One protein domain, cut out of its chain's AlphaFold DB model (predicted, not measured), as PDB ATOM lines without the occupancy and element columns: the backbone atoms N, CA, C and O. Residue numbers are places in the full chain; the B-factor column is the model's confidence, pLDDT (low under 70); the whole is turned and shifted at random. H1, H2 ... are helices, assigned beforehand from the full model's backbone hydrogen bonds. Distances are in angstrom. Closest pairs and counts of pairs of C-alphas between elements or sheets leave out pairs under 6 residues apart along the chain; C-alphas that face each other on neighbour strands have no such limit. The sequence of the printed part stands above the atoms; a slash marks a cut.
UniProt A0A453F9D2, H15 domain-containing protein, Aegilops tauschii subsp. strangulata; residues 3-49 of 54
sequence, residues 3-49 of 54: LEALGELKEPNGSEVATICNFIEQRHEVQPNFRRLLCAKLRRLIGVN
ATOM      1  N   LEU A   3       7.400 -26.899  -2.944       91.25
ATOM      2  CA  LEU A   3       6.579 -25.904  -3.655       91.25
ATOM      3  C   LEU A   3       5.320 -25.526  -2.868       91.25
ATOM      4  O   LEU A   3       4.868 -24.395  -2.921       91.25
ATOM      5  N   GLU A   4       4.781 -26.482  -2.120       92.75
ATOM      6  CA  GLU A   4       3.653 -26.276  -1.213       92.75
ATOM      7  C   GLU A   4       4.040 -25.388  -0.027       92.75
ATOM      8  O   GLU A   4       3.337 -24.430   0.254       92.75
ATOM      9  N   ALA A   5       5.197 -25.635   0.598       94.00
ATOM     10  CA  ALA A   5       5.732 -24.776   1.649       94.00
ATOM     11  C   ALA A   5       5.935 -23.345   1.142       94.00
ATOM     12  O   ALA A   5       5.479 -22.408   1.778       94.00
ATOM     13  N   LEU A   6       6.539 -23.172  -0.038       92.19
ATOM     14  CA  LEU A   6       6.686 -21.852  -0.664       92.19
ATOM     15  C   LEU A   6       5.324 -21.198  -0.966       92.19
ATOM     16  O   LEU A   6       5.148 -20.002  -0.745       92.19
ATOM     17  N   GLY A   7       4.356 -21.983  -1.443       92.12
ATOM     18  CA  GLY A   7       3.005 -21.518  -1.752       92.12
ATOM     19  C   GLY A   7       2.179 -21.132  -0.524       92.12
ATOM     20  O   GLY A   7       1.291 -20.288  -0.648       92.12
ATOM     21  N   GLU A   8       2.460 -21.712   0.643       94.12
ATOM     22  CA  GLU A   8       1.805 -21.361   1.906       94.12
ATOM     23  C   GLU A   8       2.526 -20.255   2.682       94.12
ATOM     24  O   GLU A   8       1.851 -19.384   3.225       94.12
ATOM     25  N   LEU A   9       3.864 -20.256   2.713       92.56
ATOM     26  CA  LEU A   9       4.654 -19.252   3.437       92.56
ATOM     27  C   LEU A   9       4.457 -17.845   2.857       92.56
ATOM     28  O   LEU A   9       4.375 -16.888   3.622       92.56
ATOM     29  N   LYS A  10       4.333 -17.724   1.522       87.19
ATOM     30  CA  LYS A  10       4.034 -16.468   0.796       87.19
ATOM     31  C   LYS A  10       4.843 -15.258   1.284       87.19
ATOM     32  O   LYS A  10       4.331 -14.140   1.341       87.19
ATOM     33  N   GLU A  11       6.105 -15.476   1.643       89.12
ATOM     34  CA  GLU A  11       6.962 -14.420   2.172       89.12
ATOM     35  C   GLU A  11       7.361 -13.440   1.053       89.12
ATOM     36  O   GLU A  11       7.770 -13.875  -0.028       89.12
ATOM     37  N   PRO A  12       7.265 -12.117   1.286       85.25
ATOM     38  CA  PRO A  12       7.442 -11.109   0.239       85.25
ATOM     39  C   PRO A  12       8.862 -11.066  -0.342       85.25
ATOM     40  O   PRO A  12       9.033 -10.650  -1.482       85.25
ATOM     41  N   ASN A  13       9.865 -11.524   0.414       88.19
ATOM     42  CA  ASN A  13      11.274 -11.559   0.005       88.19
ATOM     43  C   ASN A  13      11.774 -12.999  -0.202       88.19
ATOM     44  O   ASN A  13      12.958 -13.282  -0.032       88.19
ATOM     45  N   GLY A  14      10.860 -13.920  -0.520       90.19
ATOM     46  CA  GLY A  14      11.148 -15.347  -0.535       90.19
ATOM     47  C   GLY A  14      11.300 -15.930   0.871       90.19
ATOM     48  O   GLY A  14      11.235 -15.225   1.876       90.19
ATOM     49  N   SER A  15      11.482 -17.248   0.922       93.38
ATOM     50  CA  SER A  15      11.586 -17.995   2.174       93.38
ATOM     51  C   SER A  15      12.987 -18.539   2.385       93.38
ATOM     52  O   SER A  15      13.581 -19.149   1.489       93.38
ATOM     53  N   GLU A  16      13.494 -18.394   3.606       93.62
ATOM     54  CA  GLU A  16      14.757 -19.008   3.991       93.62
ATOM     55  C   GLU A  16      14.661 -20.539   3.971       93.62
ATOM     56  O   GLU A  16      13.640 -21.146   4.301       93.62
ATOM     57  N   VAL A  17      15.780 -21.197   3.656       93.00
ATOM     58  CA  VAL A  17      15.860 -22.668   3.651       93.00
ATOM     59  C   VAL A  17      15.489 -23.256   5.016       93.00
ATOM     60  O   VAL A  17      14.885 -24.324   5.073       93.00
ATOM     61  N   ALA A  18      15.840 -22.569   6.108       92.88
ATOM     62  CA  ALA A  18      15.478 -22.980   7.462       92.88
ATOM     63  C   ALA A  18      13.958 -22.925   7.687       92.88
ATOM     64  O   ALA A  18      13.395 -23.889   8.200       92.88
ATOM     65  N   THR A  19      13.291 -21.862   7.232       94.62
ATOM     66  CA  THR A  19      11.832 -21.700   7.323       94.62
ATOM     67  C   THR A  19      11.102 -22.786   6.535       94.62
ATOM     68  O   THR A  19      10.206 -23.441   7.068       94.62
ATOM     69  N   ILE A  20      11.542 -23.059   5.302       94.81
ATOM     70  CA  ILE A  20      10.995 -24.142   4.467       94.81
ATOM     71  C   ILE A  20      11.197 -25.507   5.143       94.81
ATOM     72  O   ILE A  20      10.305 -26.352   5.102       94.81
ATOM     73  N   CYS A  21      12.364 -25.734   5.754       94.50
ATOM     74  CA  CYS A  21      12.667 -26.973   6.471       94.50
ATOM     75  C   CYS A  21      11.711 -27.157   7.652       94.50
ATOM     76  O   CYS A  21      10.953 -28.123   7.658       94.50
ATOM     77  N   ASN A  22      11.653 -26.174   8.556       94.00
ATOM     78  CA  ASN A  22      10.796 -26.206   9.739       94.00
ATOM     79  C   ASN A  22       9.319 -26.421   9.380       94.00
ATOM     80  O   ASN A  22       8.647 -27.231  10.012       94.00
ATOM     81  N   PHE A  23       8.822 -25.740   8.342       94.81
ATOM     82  CA  PHE A  23       7.445 -25.907   7.873       94.81
ATOM     83  C   PHE A  23       7.136 -27.360   7.484       94.81
ATOM     84  O   PHE A  23       6.076 -27.888   7.816       94.81
ATOM     85  N   ILE A  24       8.062 -28.022   6.781       94.38
ATOM     86  CA  ILE A  24       7.883 -29.412   6.348       94.38
ATOM     87  C   ILE A  24       8.022 -30.369   7.540       94.38
ATOM     88  O   ILE A  24       7.225 -31.296   7.647       94.38
ATOM     89  N   GLU A  25       8.977 -30.127   8.442       92.81
ATOM     90  CA  GLU A  25       9.216 -30.944   9.645       92.81
ATOM     91  C   GLU A  25       8.036 -30.929  10.623       92.81
ATOM     92  O   GLU A  25       7.756 -31.931  11.271       92.81
ATOM     93  N   GLN A  26       7.304 -29.816  10.705       92.75
ATOM     94  CA  GLN A  26       6.106 -29.720  11.544       92.75
ATOM     95  C   GLN A  26       4.898 -30.476  10.977       92.75
ATOM     96  O   GLN A  26       3.974 -30.795  11.724       92.75
ATOM     97  N   ARG A  27       4.870 -30.738   9.665       92.56
ATOM     98  CA  ARG A  27       3.717 -31.344   8.971       92.56
ATOM     99  C   ARG A  27       3.956 -32.779   8.521       92.56
ATOM    100  O   ARG A  27       3.001 -33.489   8.213       92.56
ATOM    101  N   HIS A  28       5.212 -33.204   8.460       89.94
ATOM    102  CA  HIS A  28       5.605 -34.516   7.974       89.94
ATOM    103  C   HIS A  28       6.710 -35.101   8.843       89.94
ATOM    104  O   HIS A  28       7.635 -34.401   9.243       89.94
ATOM    105  N   GLU A  29       6.665 -36.414   9.052       90.25
ATOM    106  CA  GLU A  29       7.798 -37.129   9.625       90.25
ATOM    107  C   GLU A  29       8.941 -37.154   8.599       90.25
ATOM    108  O   GLU A  29       8.794 -37.668   7.483       90.25
ATOM    109  N   VAL A  30      10.072 -36.541   8.951       89.81
ATOM    110  CA  VAL A  30      11.239 -36.437   8.073       89.81
ATOM    111  C   VAL A  30      12.418 -37.245   8.600       89.81
ATOM    112  O   VAL A  30      12.555 -37.516   9.788       89.81
ATOM    113  N   GLN A  31      13.329 -37.599   7.696       89.75
ATOM    114  CA  GLN A  31      14.563 -38.292   8.056       89.75
ATOM    115  C   GLN A  31      15.570 -37.340   8.737       89.75
ATOM    116  O   GLN A  31      15.604 -36.155   8.409       89.75
ATOM    117  N   PRO A  32      16.501 -37.840   9.574       86.88
ATOM    118  CA  PRO A  32      17.490 -37.004  10.275       86.88
ATOM    119  C   PRO A  32      18.397 -36.170   9.354       86.88
ATOM    120  O   PRO A  32      18.940 -35.139   9.736       86.88
ATOM    121  N   ASN A  33      18.586 -36.616   8.111       92.00
ATOM    122  CA  ASN A  33      19.396 -35.950   7.090       92.00
ATOM    123  C   ASN A  33      18.562 -35.068   6.140       92.00
ATOM    124  O   ASN A  33      19.073 -34.621   5.102       92.00
ATOM    125  N   PHE A  34      17.293 -34.817   6.472       92.31
ATOM    126  CA  PHE A  34      16.336 -34.163   5.592       92.31
ATOM    127  C   PHE A  34      16.799 -32.781   5.148       92.31
ATOM    128  O   PHE A  34      16.757 -32.496   3.954       92.31
ATOM    129  N   ARG A  35      17.364 -31.967   6.046       92.19
ATOM    130  CA  ARG A  35      17.895 -30.641   5.691       92.19
ATOM    131  C   ARG A  35      18.937 -30.703   4.569       92.19
ATOM    132  O   ARG A  35      18.917 -29.885   3.649       92.19
ATOM    133  N   ARG A  36      19.821 -31.710   4.580       93.94
ATOM    134  CA  ARG A  36      20.822 -31.907   3.515       93.94
ATOM    135  C   ARG A  36      20.156 -32.283   2.189       93.94
ATOM    136  O   ARG A  36      20.535 -31.755   1.140       93.94
ATOM    137  N   LEU A  37      19.160 -33.167   2.237       93.94
ATOM    138  CA  LEU A  37      18.379 -33.576   1.067       93.94
ATOM    139  C   LEU A  37      17.552 -32.412   0.497       93.94
ATOM    140  O   LEU A  37      17.492 -32.239  -0.721       93.94
ATOM    141  N   LEU A  38      16.965 -31.590   1.367       94.75
ATOM    142  CA  LEU A  38      16.196 -30.398   1.030       94.75
ATOM    143  C   LEU A  38      17.058 -29.394   0.261       94.75
ATOM    144  O   LEU A  38      16.690 -28.999  -0.843       94.75
ATOM    145  N   CYS A  39      18.245 -29.064   0.778       94.00
ATOM    146  CA  CYS A  39      19.200 -28.186   0.094       94.00
ATOM    147  C   CYS A  39      19.582 -28.711  -1.299       94.00
ATOM    148  O   CYS A  39      19.636 -27.949  -2.265       94.00
ATOM    149  N   ALA A  40      19.839 -30.017  -1.428       95.38
ATOM    150  CA  ALA A  40      20.148 -30.623  -2.722       95.38
ATOM    151  C   ALA A  40      18.967 -30.512  -3.706       95.38
ATOM    152  O   ALA A  40      19.175 -30.165  -4.871       95.38
ATOM    153  N   LYS A  41      17.734 -30.742  -3.237       94.81
ATOM    154  CA  LYS A  41      16.521 -30.583  -4.051       94.81
ATOM    155  C   LYS A  41      16.280 -29.128  -4.456       94.81
ATOM    156  O   LYS A  41      15.981 -28.898  -5.622       94.81
ATOM    157  N   LEU A  42      16.461 -28.165  -3.552       95.06
ATOM    158  CA  LEU A  42      16.336 -26.736  -3.857       95.06
ATOM    159  C   LEU A  42      17.319 -26.308  -4.951       95.06
ATOM    160  O   LEU A  42      16.898 -25.720  -5.941       95.06
ATOM    161  N   ARG A  43      18.599 -26.696  -4.850       95.56
ATOM    162  CA  ARG A  43      19.591 -26.419  -5.908       95.56
ATOM    163  C   ARG A  43      19.181 -26.992  -7.263       95.56
ATOM    164  O   ARG A  43      19.318 -26.315  -8.275       95.56
ATOM    165  N   ARG A  44      18.644 -28.216  -7.287       96.81
ATOM    166  CA  ARG A  44      18.118 -28.816  -8.521       96.81
ATOM    167  C   ARG A  44      16.925 -28.031  -9.068       96.81
ATOM    168  O   ARG A  44      16.857 -27.846 -10.276       96.81
ATOM    169  N   LEU A  45      15.996 -27.596  -8.212       95.25
ATOM    170  CA  LEU A  45      14.824 -26.810  -8.618       95.25
ATOM    171  C   LEU A  45      15.218 -25.451  -9.206       95.25
ATOM    172  O   LEU A  45      14.641 -25.051 -10.215       95.25
ATOM    173  N   ILE A  46      16.235 -24.808  -8.631       94.94
ATOM    174  CA  ILE A  46      16.842 -23.589  -9.176       94.94
ATOM    175  C   ILE A  46      17.465 -23.872 -10.545       94.94
ATOM    176  O   ILE A  46      17.181 -23.169 -11.508       94.94
ATOM    177  N   GLY A  47      18.229 -24.961 -10.676       96.62
ATOM    178  CA  GLY A  47      18.842 -25.349 -11.952       96.62
ATOM    179  C   GLY A  47      17.844 -25.634 -13.084       96.62
ATOM    180  O   GLY A  47      18.206 -25.519 -14.249       96.62
ATOM    181  N   VAL A  48      16.591 -25.978 -12.764       96.31
ATOM    182  CA  VAL A  48      15.507 -26.160 -13.752       96.31
ATOM    183  C   VAL A  48      14.530 -24.976 -13.804       96.31
ATOM    184  O   VAL A  48      13.439 -25.129 -14.349       96.31
ATOM    185  N   ASN A  49      14.890 -23.822 -13.229       93.00
ATOM    186  CA  ASN A  49      14.084 -22.592 -13.187       93.00
ATOM    187  C   ASN A  49      12.668 -22.773 -12.603       93.00
ATOM    188  O   ASN A  49      11.735 -22.063 -12.965       93.00
TER     189      ASN A  49
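AT A GLANCE: This is residues 3 to 49 of the 54 residues of the protein "H15 domain-containing protein" of Aegilops tauschii subsp. strangulata (UniProt A0A453F9D2). Two shorter helices, H1 and H2, pack crosswise, nearly at right angles, and the chain then folds back into the longest helix, H3, which forms the other side of the model, with a gap between H3 and H1. The printed part has 47 residues with three named helices, in the order H1, H2, H3, and no named strand; the class is all helix. It is compact, with a radius of gyration of the C-alphas of 10.7 A and spans of 28 by 22 by 14 A.

HOW THE PARTS SIT: H1, residues 3 to 9, touches H2, residues 17 to 27, about perpendicular at 86 degrees; their closest C-alphas, of Ala 5 and Ile 20, are 6.0 A apart. H2 and H3, residues 34 to 47, only just touch, with 3 pairs of C-alphas within 8 A, H3 with residues 35 to 39 alone. The closest, of Cys 21 and Arg 35, are 6.4 A apart; the helices run opposite ways at a steep tilt of 57 degrees. H1 and H3 are apart. Every O i to N i+4 pair is within hydrogen-bond range in H1 and H3, and 6 of 7 in H2.

IN THESE COORDINATES: H1 begins at C-alpha 3 (6.579, -25.904, -3.655). H2 is 15.8 A long and H3 19.8 A, ending at C-alpha 47 (18.842, -25.349, -11.952).

THE WHOLE: The C-alphas farthest apart, of Pro 12 and Pro 32, are 29.5 A apart. Both links are short, the printed part has no cut, and no printed residue is under 70 in pLDDT.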